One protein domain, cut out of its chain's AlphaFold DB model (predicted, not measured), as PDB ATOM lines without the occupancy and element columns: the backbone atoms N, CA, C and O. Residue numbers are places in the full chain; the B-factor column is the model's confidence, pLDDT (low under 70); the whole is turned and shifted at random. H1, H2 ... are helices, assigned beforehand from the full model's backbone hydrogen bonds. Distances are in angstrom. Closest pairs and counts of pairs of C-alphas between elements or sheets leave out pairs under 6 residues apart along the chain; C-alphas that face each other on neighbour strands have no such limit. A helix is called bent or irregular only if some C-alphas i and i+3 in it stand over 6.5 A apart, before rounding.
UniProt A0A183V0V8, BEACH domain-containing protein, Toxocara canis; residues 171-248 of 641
ATOM      1  N   ASN A 171      49.072  58.268  -6.970       53.91
ATOM      2  CA  ASN A 171      48.454  56.966  -7.227       53.91
ATOM      3  C   ASN A 171      47.076  56.846  -6.573       53.91
ATOM      4  O   ASN A 171      46.156  56.389  -7.239       53.91
ATOM      5  N   ASP A 172      46.909  57.325  -5.342       60.66
ATOM      6  CA  ASP A 172      45.639  57.236  -4.616       60.66
ATOM      7  C   ASP A 172      44.588  58.141  -5.265       60.66
ATOM      8  O   ASP A 172      43.451  57.726  -5.470       60.66
ATOM      9  N   LEU A 173      44.983  59.337  -5.720       57.56
ATOM     10  CA  LEU A 173      44.100  60.216  -6.491       57.56
ATOM     11  C   LEU A 173      43.757  59.622  -7.870       57.56
ATOM     12  O   LEU A 173      42.642  59.778  -8.367       57.56
ATOM     13  N   VAL A 174      44.705  58.942  -8.522       54.09
ATOM     14  CA  VAL A 174      44.456  58.251  -9.796       54.09
ATOM     15  C   VAL A 174      43.525  57.060  -9.588       54.09
ATOM     16  O   VAL A 174      42.617  56.875 -10.397       54.09
ATOM     17  N   GLU A 175      43.693  56.290  -8.515       61.44
ATOM     18  CA  GLU A 175      42.794  55.203  -8.132       61.44
ATOM     19  C   GLU A 175      41.402  55.729  -7.782       61.44
ATOM     20  O   GLU A 175      40.417  55.198  -8.288       61.44
ATOM     21  N   GLU A 176      41.296  56.820  -7.027       66.88
ATOM     22  CA  GLU A 176      40.026  57.454  -6.676       66.88
ATOM     23  C   GLU A 176      39.316  58.001  -7.925       66.88
ATOM     24  O   GLU A 176      38.131  57.743  -8.143       66.88
ATOM     25  N   VAL A 177      40.037  58.670  -8.831       61.28
ATOM     26  CA  VAL A 177      39.485  59.126 -10.118       61.28
ATOM     27  C   VAL A 177      39.063  57.937 -10.982       61.28
ATOM     28  O   VAL A 177      38.000  57.986 -11.608       61.28
ATOM     29  N   GLN A 178      39.845  56.856 -11.018       57.59
ATOM     30  CA  GLN A 178      39.487  55.638 -11.744       57.59
ATOM     31  C   GLN A 178      38.242  54.974 -11.148       57.59
ATOM     32  O   GLN A 178      37.329  54.644 -11.906       57.59
ATOM     33  N   GLN A 179      38.148  54.849  -9.824       66.31
ATOM     34  CA  GLN A 179      36.988  54.309  -9.115       66.31
ATOM     35  C   GLN A 179      35.745  55.169  -9.355       66.31
ATOM     36  O   GLN A 179      34.721  54.653  -9.802       66.31
ATOM     37  N   THR A 180      35.853  56.491  -9.205       64.12
ATOM     38  CA  THR A 180      34.750  57.427  -9.468       64.12
ATOM     39  C   THR A 180      34.285  57.336 -10.925       64.12
ATOM     40  O   THR A 180      33.086  57.369 -11.223       64.12
ATOM     41  N   GLN A 181      35.215  57.165 -11.873       55.25
ATOM     42  CA  GLN A 181      34.862  56.938 -13.273       55.25
ATOM     43  C   GLN A 181      34.214  55.571 -13.516       55.25
ATOM     44  O   GLN A 181      33.264  55.497 -14.298       55.25
ATOM     45  N   MET A 182      34.684  54.502 -12.873       60.97
ATOM     46  CA  MET A 182      34.081  53.171 -12.966       60.97
ATOM     47  C   MET A 182      32.664  53.158 -12.382       60.97
ATOM     48  O   MET A 182      31.753  52.621 -13.011       60.97
ATOM     49  N   GLU A 183      32.443  53.805 -11.240       66.94
ATOM     50  CA  GLU A 183      31.119  53.954 -10.633       66.94
ATOM     51  C   GLU A 183      30.171  54.754 -11.520       66.94
ATOM     52  O   GLU A 183      29.037  54.334 -11.758       66.94
ATOM     53  N   LYS A 184      30.643  55.873 -12.083       61.28
ATOM     54  CA  LYS A 184      29.863  56.658 -13.043       61.28
ATOM     55  C   LYS A 184      29.486  55.816 -14.265       61.28
ATOM     56  O   LYS A 184      28.339  55.866 -14.698       61.28
ATOM     57  N   ARG A 185      30.403  54.996 -14.793       58.34
ATOM     58  CA  ARG A 185      30.128  54.075 -15.914       58.34
ATOM     59  C   ARG A 185      29.096  53.010 -15.549       58.34
ATOM     60  O   ARG A 185      28.159  52.806 -16.316       58.34
ATOM     61  N   ARG A 186      29.219  52.385 -14.372       65.62
ATOM     62  CA  ARG A 186      28.252  51.395 -13.867       65.62
ATOM     63  C   ARG A 186      26.854  51.990 -13.728       65.62
ATOM     64  O   ARG A 186      25.893  51.393 -14.208       65.62
ATOM     65  N   ARG A 187      26.741  53.189 -13.145       65.88
ATOM     66  CA  ARG A 187      25.453  53.883 -12.986       65.88
ATOM     67  C   ARG A 187      24.786  54.144 -14.327       65.88
ATOM     68  O   ARG A 187      23.612  53.827 -14.480       65.88
ATOM     69  N   VAL A 188      25.525  54.657 -15.312       62.78
ATOM     70  CA  VAL A 188      24.896  54.935 -16.604       62.78
ATOM     71  C   VAL A 188      24.573  53.653 -17.372       62.78
ATOM     72  O   VAL A 188      23.489  53.564 -17.928       62.78
ATOM     73  N   SER A 189      25.427  52.626 -17.340       65.69
ATOM     74  CA  SER A 189      25.099  51.325 -17.945       65.69
ATOM     75  C   SER A 189      23.801  50.740 -17.374       65.69
ATOM     76  O   SER A 189      22.973  50.228 -18.124       65.69
ATOM     77  N   SER A 190      23.586  50.871 -16.062       72.06
ATOM     78  CA  SER A 190      22.341  50.471 -15.396       72.06
ATOM     79  C   SER A 190      21.141  51.322 -15.841       72.06
ATOM     80  O   SER A 190      20.078  50.775 -16.135       72.06
ATOM     81  N   SER A 191      21.306  52.641 -16.005       74.00
ATOM     82  CA  SER A 191      20.252  53.514 -16.546       74.00
ATOM     83  C   SER A 191      19.864  53.160 -17.989       74.00
ATOM     84  O   SER A 191      18.684  53.159 -18.327       74.00
ATOM     85  N   VAL A 192      20.836  52.823 -18.838       72.31
ATOM     86  CA  VAL A 192      20.602  52.445 -20.243       72.31
ATOM     87  C   VAL A 192      19.904  51.099 -20.345       72.31
ATOM     88  O   VAL A 192      18.921  50.973 -21.078       72.31
ATOM     89  N   ALA A 193      20.356  50.119 -19.559       77.31
ATOM     90  CA  ALA A 193      19.673  48.842 -19.428       77.31
ATOM     91  C   ALA A 193      18.228  49.049 -18.946       77.31
ATOM     92  O   ALA A 193      17.311  48.433 -19.481       77.31
ATOM     93  N   SER A 194      17.994  49.981 -18.014       80.50
ATOM     94  CA  SER A 194      16.643  50.310 -17.554       80.50
ATOM     95  C   SER A 194      15.761  50.872 -18.659       80.50
ATOM     96  O   SER A 194      14.596  50.490 -18.749       80.50
ATOM     97  N   ILE A 195      16.292  51.735 -19.523       81.19
ATOM     98  CA  ILE A 195      15.538  52.256 -20.668       81.19
ATOM     99  C   ILE A 195      15.211  51.118 -21.640       81.19
ATOM    100  O   ILE A 195      14.055  50.966 -22.029       81.19
ATOM    101  N   ALA A 196      16.181  50.267 -21.979       80.06
ATOM    102  CA  ALA A 196      15.959  49.121 -22.863       80.06
ATOM    103  C   ALA A 196      14.891  48.157 -22.312       80.06
ATOM    104  O   ALA A 196      13.998  47.741 -23.052       80.06
ATOM    105  N   VAL A 197      14.923  47.868 -21.005       84.62
ATOM    106  CA  VAL A 197      13.895  47.073 -20.310       84.62
ATOM    107  C   VAL A 197      12.523  47.735 -20.429       84.62
ATOM    108  O   VAL A 197      11.565  47.065 -20.802       84.62
ATOM    109  N   THR A 198      12.414  49.046 -20.193       81.12
ATOM    110  CA  THR A 198      11.122  49.749 -20.313       81.12
ATOM    111  C   THR A 198      10.577  49.756 -21.738       81.12
ATOM    112  O   THR A 198       9.384  49.541 -21.934       81.12
ATOM    113  N   VAL A 199      11.430  49.938 -22.751       82.06
ATOM    114  CA  VAL A 199      11.018  49.887 -24.163       82.06
ATOM    115  C   VAL A 199      10.480  48.497 -24.514       82.06
ATOM    116  O   VAL A 199       9.463  48.391 -25.197       82.06
ATOM    117  N   LEU A 200      11.115  47.436 -24.012       83.06
ATOM    118  CA  LEU A 200      10.647  46.058 -24.183       83.06
ATOM    119  C   LEU A 200       9.330  45.782 -23.468       83.06
ATOM    120  O   LEU A 200       8.446  45.164 -24.054       83.06
ATOM    121  N   GLU A 201       9.182  46.252 -22.232       83.31
ATOM    122  CA  GLU A 201       7.948  46.095 -21.460       83.31
ATOM    123  C   GLU A 201       6.771  46.837 -22.103       83.31
ATOM    124  O   GLU A 201       5.651  46.334 -22.093       83.31
ATOM    125  N   LEU A 202       7.018  47.998 -22.717       82.62
ATOM    126  CA  LEU A 202       6.006  48.731 -23.479       82.62
ATOM    127  C   LEU A 202       5.669  48.034 -24.803       82.62
ATOM    128  O   LEU A 202       4.499  47.939 -25.166       82.62
ATOM    129  N   ALA A 203       6.678  47.530 -25.520       79.56
ATOM    130  CA  ALA A 203       6.489  46.854 -26.802       79.56
ATOM    131  C   ALA A 203       5.813  45.477 -26.666       79.56
ATOM    132  O   ALA A 203       5.131  45.039 -27.588       79.56
ATOM    133  N   LEU A 204       5.997  44.798 -25.530       82.00
ATOM    134  CA  LEU A 204       5.479  43.457 -25.239       82.00
ATOM    135  C   LEU A 204       4.612  43.450 -23.968       82.00
ATOM    136  O   LEU A 204       4.669  42.508 -23.175       82.00
ATOM    137  N   ALA A 205       3.798  44.491 -23.772       79.50
ATOM    138  CA  ALA A 205       3.001  44.681 -22.555       79.50
ATOM    139  C   ALA A 205       2.070  43.494 -22.235       79.50
ATOM    140  O   ALA A 205       1.848  43.166 -21.069       79.50
ATOM    141  N   GLU A 206       1.564  42.806 -23.261       79.19
ATOM    142  CA  GLU A 206       0.690  41.633 -23.119       79.19
ATOM    143  C   GLU A 206       1.388  40.443 -22.442       79.19
ATOM    144  O   GLU A 206       0.747  39.702 -21.698       79.19
ATOM    145  N   TYR A 207       2.705  40.322 -22.622       77.38
ATOM    146  CA  TYR A 207       3.547  39.249 -22.081       77.38
ATOM    147  C   TYR A 207       4.250  39.642 -20.769       77.38
ATOM    148  O   TYR A 207       5.071  38.892 -20.247       77.38
ATOM    149  N   CYS A 208       3.949  40.827 -20.223       73.12
ATOM    150  CA  CYS A 208       4.604  41.374 -19.030       73.12
ATOM    151  C   CYS A 208       3.783  41.229 -17.735       73.12
ATOM    152  O   CYS A 208       4.177  41.785 -16.707       73.12
ATOM    153  N   ARG A 209       2.671  40.481 -17.763       70.38
ATOM    154  CA  ARG A 209       1.701  40.363 -16.654       70.38
ATOM    155  C   ARG A 209       2.162  39.498 -15.471       70.38
ATOM    156  O   ARG A 209       1.517  39.525 -14.431       70.38
ATOM    157  N   ASP A 210       3.288  38.805 -15.605       68.44
ATOM    158  CA  ASP A 210       3.782  37.832 -14.617       68.44
ATOM    159  C   ASP A 210       4.687  38.444 -13.526       68.44
ATOM    160  O   ASP A 210       5.345  37.714 -12.785       68.44
ATOM    161  N   LEU A 211       4.792  39.778 -13.436       67.00
ATOM    162  CA  LEU A 211       5.682  40.433 -12.470       67.00
ATOM    163  C   LEU A 211       4.989  40.649 -11.118       67.00
ATOM    164  O   LEU A 211       3.896  41.212 -11.065       67.00
ATOM    165  N   SER A 212       5.649  40.273 -10.019       70.12
ATOM    166  CA  SER A 212       5.238  40.698  -8.679       70.12
ATOM    167  C   SER A 212       5.420  42.212  -8.513       70.12
ATOM    168  O   SER A 212       6.312  42.814  -9.114       70.12
ATOM    169  N   ALA A 213       4.584  42.838  -7.679       69.50
ATOM    170  CA  ALA A 213       4.662  44.276  -7.401       69.50
ATOM    171  C   ALA A 213       6.003  44.700  -6.760       69.50
ATOM    172  O   ALA A 213       6.405  45.850  -6.909       69.50
ATOM    173  N   ASP A 214       6.709  43.756  -6.125       75.19
ATOM    174  CA  ASP A 214       7.986  43.966  -5.426       75.19
ATOM    175  C   ASP A 214       9.219  43.479  -6.219       75.19
ATOM    176  O   ASP A 214      10.300  43.315  -5.653       75.19
ATOM    177  N   ALA A 215       9.083  43.183  -7.517       77.12
ATOM    178  CA  ALA A 215      10.185  42.632  -8.308       77.12
ATOM    179  C   ALA A 215      11.363  43.610  -8.440       77.12
ATOM    180  O   ALA A 215      11.195  44.794  -8.756       77.12
ATOM    181  N   THR A 216      12.578  43.091  -8.253       83.69
ATOM    182  CA  THR A 216      13.800  43.892  -8.347       83.69
ATOM    183  C   THR A 216      14.134  44.237  -9.803       83.69
ATOM    184  O   THR A 216      13.603  43.655 -10.755       83.69
ATOM    185  N   PHE A 217      15.028  45.210 -10.004       81.44
ATOM    186  CA  PHE A 217      15.491  45.577 -11.346       81.44
ATOM    187  C   PHE A 217      16.136  44.394 -12.084       81.44
ATOM    188  O   PHE A 217      15.899  44.217 -13.280       81.44
ATOM    189  N   ASP A 218      16.884  43.555 -11.370       79.06
ATOM    190  CA  ASP A 218      17.576  42.402 -11.947       79.06
ATOM    191  C   ASP A 218      16.590  41.327 -12.424       79.06
ATOM    192  O   ASP A 218      16.769  40.750 -13.501       79.06
ATOM    193  N   ASP A 219      15.480  41.136 -11.702       80.50
ATOM    194  CA  ASP A 219      14.393  40.242 -12.121       80.50
ATOM    195  C   ASP A 219      13.729  40.739 -13.415       80.50
ATOM    196  O   ASP A 219      13.454  39.961 -14.339       80.50
ATOM    197  N   ARG A 220      13.516  42.058 -13.520       83.75
ATOM    198  CA  ARG A 220      12.969  42.704 -14.725       83.75
ATOM    199  C   ARG A 220      13.924  42.610 -15.911       83.75
ATOM    200  O   ARG A 220      13.479  42.323 -17.024       83.75
ATOM    201  N   LEU A 221      15.224  42.787 -15.680       82.50
ATOM    202  CA  LEU A 221      16.267  42.676 -16.698       82.50
ATOM    203  C   LEU A 221      16.378  41.245 -17.240       82.50
ATOM    204  O   LEU A 221      16.388  41.032 -18.457       82.50
ATOM    205  N   LEU A 222      16.400  40.248 -16.352       82.19
ATOM    206  CA  LEU A 222      16.449  38.834 -16.722       82.19
ATOM    207  C   LEU A 222      15.222  38.431 -17.545       82.19
ATOM    208  O   LEU A 222      15.333  37.692 -18.527       82.19
ATOM    209  N   ARG A 223      14.047  38.954 -17.185       83.69
ATOM    210  CA  ARG A 223      12.818  38.763 -17.955       83.69
ATOM    211  C   ARG A 223      12.888  39.426 -19.327       83.69
ATOM    212  O   ARG A 223      12.556  38.773 -20.313       83.69
ATOM    213  N   ALA A 224      13.335  40.677 -19.414       81.69
ATOM    214  CA  ALA A 224      13.474  41.385 -20.686       81.69
ATOM    215  C   ALA A 224      14.381  40.617 -21.663       81.69
ATOM    216  O   ALA A 224      14.027  40.453 -22.831       81.69
ATOM    217  N   ARG A 225      15.484  40.035 -21.166       83.19
ATOM    218  CA  ARG A 225      16.354  39.133 -21.940       83.19
ATOM    219  C   ARG A 225      15.601  37.895 -22.453       83.19
ATOM    220  O   ARG A 225      15.698  37.562 -23.632       83.19
ATOM    221  N   ARG A 226      14.789  37.235 -21.614       81.00
ATOM    222  CA  ARG A 226      13.971  36.070 -22.023       81.00
ATOM    223  C   ARG A 226      12.878  36.428 -23.033       81.00
ATOM    224  O   ARG A 226      12.630  35.658 -23.963       81.00
ATOM    225  N   LEU A 227      12.228  37.581 -22.877       81.62
ATOM    226  CA  LEU A 227      11.197  38.069 -23.801       81.62
ATOM    227  C   LEU A 227      11.789  38.406 -25.171       81.62
ATOM    228  O   LEU A 227      11.198  38.069 -26.192       81.62
ATOM    229  N   LEU A 228      12.987  38.986 -25.205       80.75
ATOM    230  CA  LEU A 228      13.693  39.277 -26.448       80.75
ATOM    231  C   LEU A 228      14.078  38.000 -27.216       80.75
ATOM    232  O   LEU A 228      14.000  37.981 -28.445       80.75
ATOM    233  N   LEU A 229      14.438  36.926 -26.503       81.25
ATOM    234  CA  LEU A 229      14.747  35.617 -27.095       81.25
ATOM    235  C   LEU A 229      13.498  34.878 -27.600       81.25
ATOM    236  O   LEU A 229      13.540  34.268 -28.663       81.25
ATOM    237  N   SER A 230      12.391  34.935 -26.857       80.44
ATOM    238  CA  SER A 230      11.169  34.169 -27.161       80.44
ATOM    239  C   SER A 230      10.200  34.894 -28.102       80.44
ATOM    240  O   SER A 230       9.646  34.279 -29.007       80.44
ATOM    241  N   HIS A 231      10.021  36.203 -27.921       81.31
ATOM    242  CA  HIS A 231       9.008  37.025 -28.595       81.31
ATOM    243  C   HIS A 231       9.611  38.208 -29.362       81.31
ATOM    244  O   HIS A 231       8.889  39.082 -29.843       81.31
ATOM    245  N   GLY A 232      10.937  38.239 -29.544       72.81
ATOM    246  CA  GLY A 232      11.619  39.318 -30.259       72.81
ATOM    247  C   GLY A 232      11.067  39.566 -31.667       72.81
ATOM    248  O   GLY A 232      11.102  40.701 -32.133       72.81
ATOM    249  N   TYR A 233      10.490  38.549 -32.323       77.44
ATOM    250  CA  TYR A 233       9.877  38.663 -33.651       77.44
ATOM    251  C   TYR A 233       8.677  39.630 -33.721       77.44
ATOM    252  O   TYR A 233       8.390  40.133 -34.808       77.44
ATOM    253  N   LEU A 234       8.018  39.925 -32.596       79.25
ATOM    254  CA  LEU A 234       6.893  40.867 -32.512       79.25
ATOM    255  C   LEU A 234       7.342  42.334 -32.474       79.25
ATOM    256  O   LEU A 234       6.576  43.235 -32.799       79.25
ATOM    257  N   ILE A 235       8.601  42.584 -32.116       78.50
ATOM    258  CA  ILE A 235       9.169  43.932 -32.045       78.50
ATOM    259  C   ILE A 235       9.586  44.365 -33.453       78.50
ATOM    260  O   ILE A 235      10.240  43.574 -34.141       78.50
ATOM    261  N   PRO A 236       9.293  45.600 -33.897       72.62
ATOM    262  CA  PRO A 236       9.784  46.109 -35.172       72.62
ATOM    263  C   PRO A 236      11.301  45.921 -35.316       72.62
ATOM    264  O   PRO A 236      12.059  46.225 -34.395       72.62
ATOM    265  N   GLY A 237      11.756  45.424 -36.473       62.72
ATOM    266  CA  GLY A 237      13.162  45.029 -36.672       62.72
ATOM    267  C   GLY A 237      14.178  46.125 -36.325       62.72
ATOM    268  O   GLY A 237      15.201  45.838 -35.717       62.72
ATOM    269  N   HIS A 238      13.833  47.389 -36.592       62.66
ATOM    270  CA  HIS A 238      14.668  48.555 -36.292       62.66
ATOM    271  C   HIS A 238      14.869  48.834 -34.789       62.66
ATOM    272  O   HIS A 238      15.822  49.517 -34.434       62.66
ATOM    273  N   LEU A 239      13.993  48.333 -33.909       70.62
ATOM    274  CA  LEU A 239      14.146  48.425 -32.446       70.62
ATOM    275  C   LEU A 239      14.760  47.155 -31.863       70.62
ATOM    276  O   LEU A 239      15.507  47.208 -30.892       70.62
ATOM    277  N   ARG A 240      14.455  46.008 -32.469       71.69
ATOM    278  CA  ARG A 240      14.865  44.686 -31.991       71.69
ATOM    279  C   ARG A 240      16.383  44.531 -31.893       71.69
ATOM    280  O   ARG A 240      16.859  43.985 -30.905       71.69
ATOM    281  N   GLU A 241      17.119  44.980 -32.905       66.75
ATOM    282  CA  GLU A 241      18.583  44.847 -32.984       66.75
ATOM    283  C   GLU A 241      19.301  45.757 -31.960       66.75
ATOM    284  O   GLU A 241      20.051  45.234 -31.139       66.75
ATOM    285  N   PRO A 242      18.993  47.070 -31.855       68.81
ATOM    286  CA  PRO A 242      19.511  47.908 -30.770       68.81
ATOM    287  C   PRO A 242      19.214  47.364 -29.367       68.81
ATOM    288  O   PRO A 242      20.066  47.437 -28.488       68.81
ATOM    289  N   LEU A 243      18.021  46.800 -29.148       74.50
ATOM    290  CA  LEU A 243      17.638  46.231 -27.853       74.50
ATOM    291  C   LEU A 243      18.448  44.981 -27.485       74.50
ATOM    292  O   LEU A 243      18.689  44.766 -26.302       74.50
ATOM    293  N   LYS A 244      18.902  44.185 -28.463       73.69
ATOM    294  CA  LYS A 244      19.817  43.055 -28.220       73.69
ATOM    295  C   LYS A 244      21.175  43.546 -27.740       73.69
ATOM    296  O   LYS A 244      21.601  43.163 -26.656       73.69
ATOM    297  N   LEU A 245      21.776  44.488 -28.464       69.06
ATOM    298  CA  LEU A 245      23.081  45.061 -28.114       69.06
ATOM    299  C   LEU A 245      23.094  45.782 -26.761       69.06
ATOM    300  O   LEU A 245      24.113  45.788 -26.081       69.06
ATOM    301  N   LEU A 246      21.988  46.427 -26.377       72.44
ATOM    302  CA  LEU A 246      21.886  47.128 -25.093       72.44
ATOM    303  C   LEU A 246      21.660  46.188 -23.901       72.44
ATOM    304  O   LEU A 246      21.907  46.588 -22.765       72.44
ATOM    305  N   LEU A 247      21.163  44.973 -24.144       72.94
ATOM    306  CA  LEU A 247      20.846  43.999 -23.101       72.94
ATOM    307  C   LEU A 247      21.855  42.852 -22.998       72.94
ATOM    308  O   LEU A 247      21.872  42.179 -21.963       72.94
ATOM    309  N   GLU A 248      22.689  42.630 -24.014       67.38
ATOM    310  CA  GLU A 248      23.815  41.696 -23.974       67.38
ATOM    311  C   GLU A 248      25.009  42.292 -23.210       67.38
ATOM    312  O   GLU A 248      25.473  43.401 -23.471       67.38
TER     313      GLU A 248
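AT A GLANCE: This is residues 171 to 248 of the 641 residues of the protein "BEACH domain-containing protein" of Toxocara canis (UniProt A0A183V0V8). A long helix, H1, sticks out as an arm with residues 171 to 188 and packs by its other end on a compact helical hairpin, H2 and H3. The printed part has 78 residues, of which 62 are in three named helices, H1, H2 and H3 in chain order, with no named strand, and its class is all helix. The whole is loose, radius of gyration 15.8 A, spanning 52 by 31 by 15 A.

HOW THE PARTS SIT: H1, residues 171 to 203, touches H2, residues 217 to 234, with residues 193 to 201 alone; the closest C-alphas, of Val 197 and Ala 224, are 5.7 A apart. H2 and H3, residues 237 to 247, form a hairpin at a shallow tilt of 28 degrees. O i to N i+4 pairs are within hydrogen-bond range throughout H1, 12 of 14 in H2, 5 of 7 in H3.

IN THESE COORDINATES: H1 runs 47.4 A from C-alpha 171 at (48.454, 56.966, -7.227). H2 is irregular, C-alphas 230 and 233 being 8.0 A apart. H3 ends with C-alpha 247 at (20.846, 43.999, -23.101).

THE WHOLE: The printed part has no cut. The H1 to H2 link is long. Confidence is under 70 in 28 residues, among them 171 to 189.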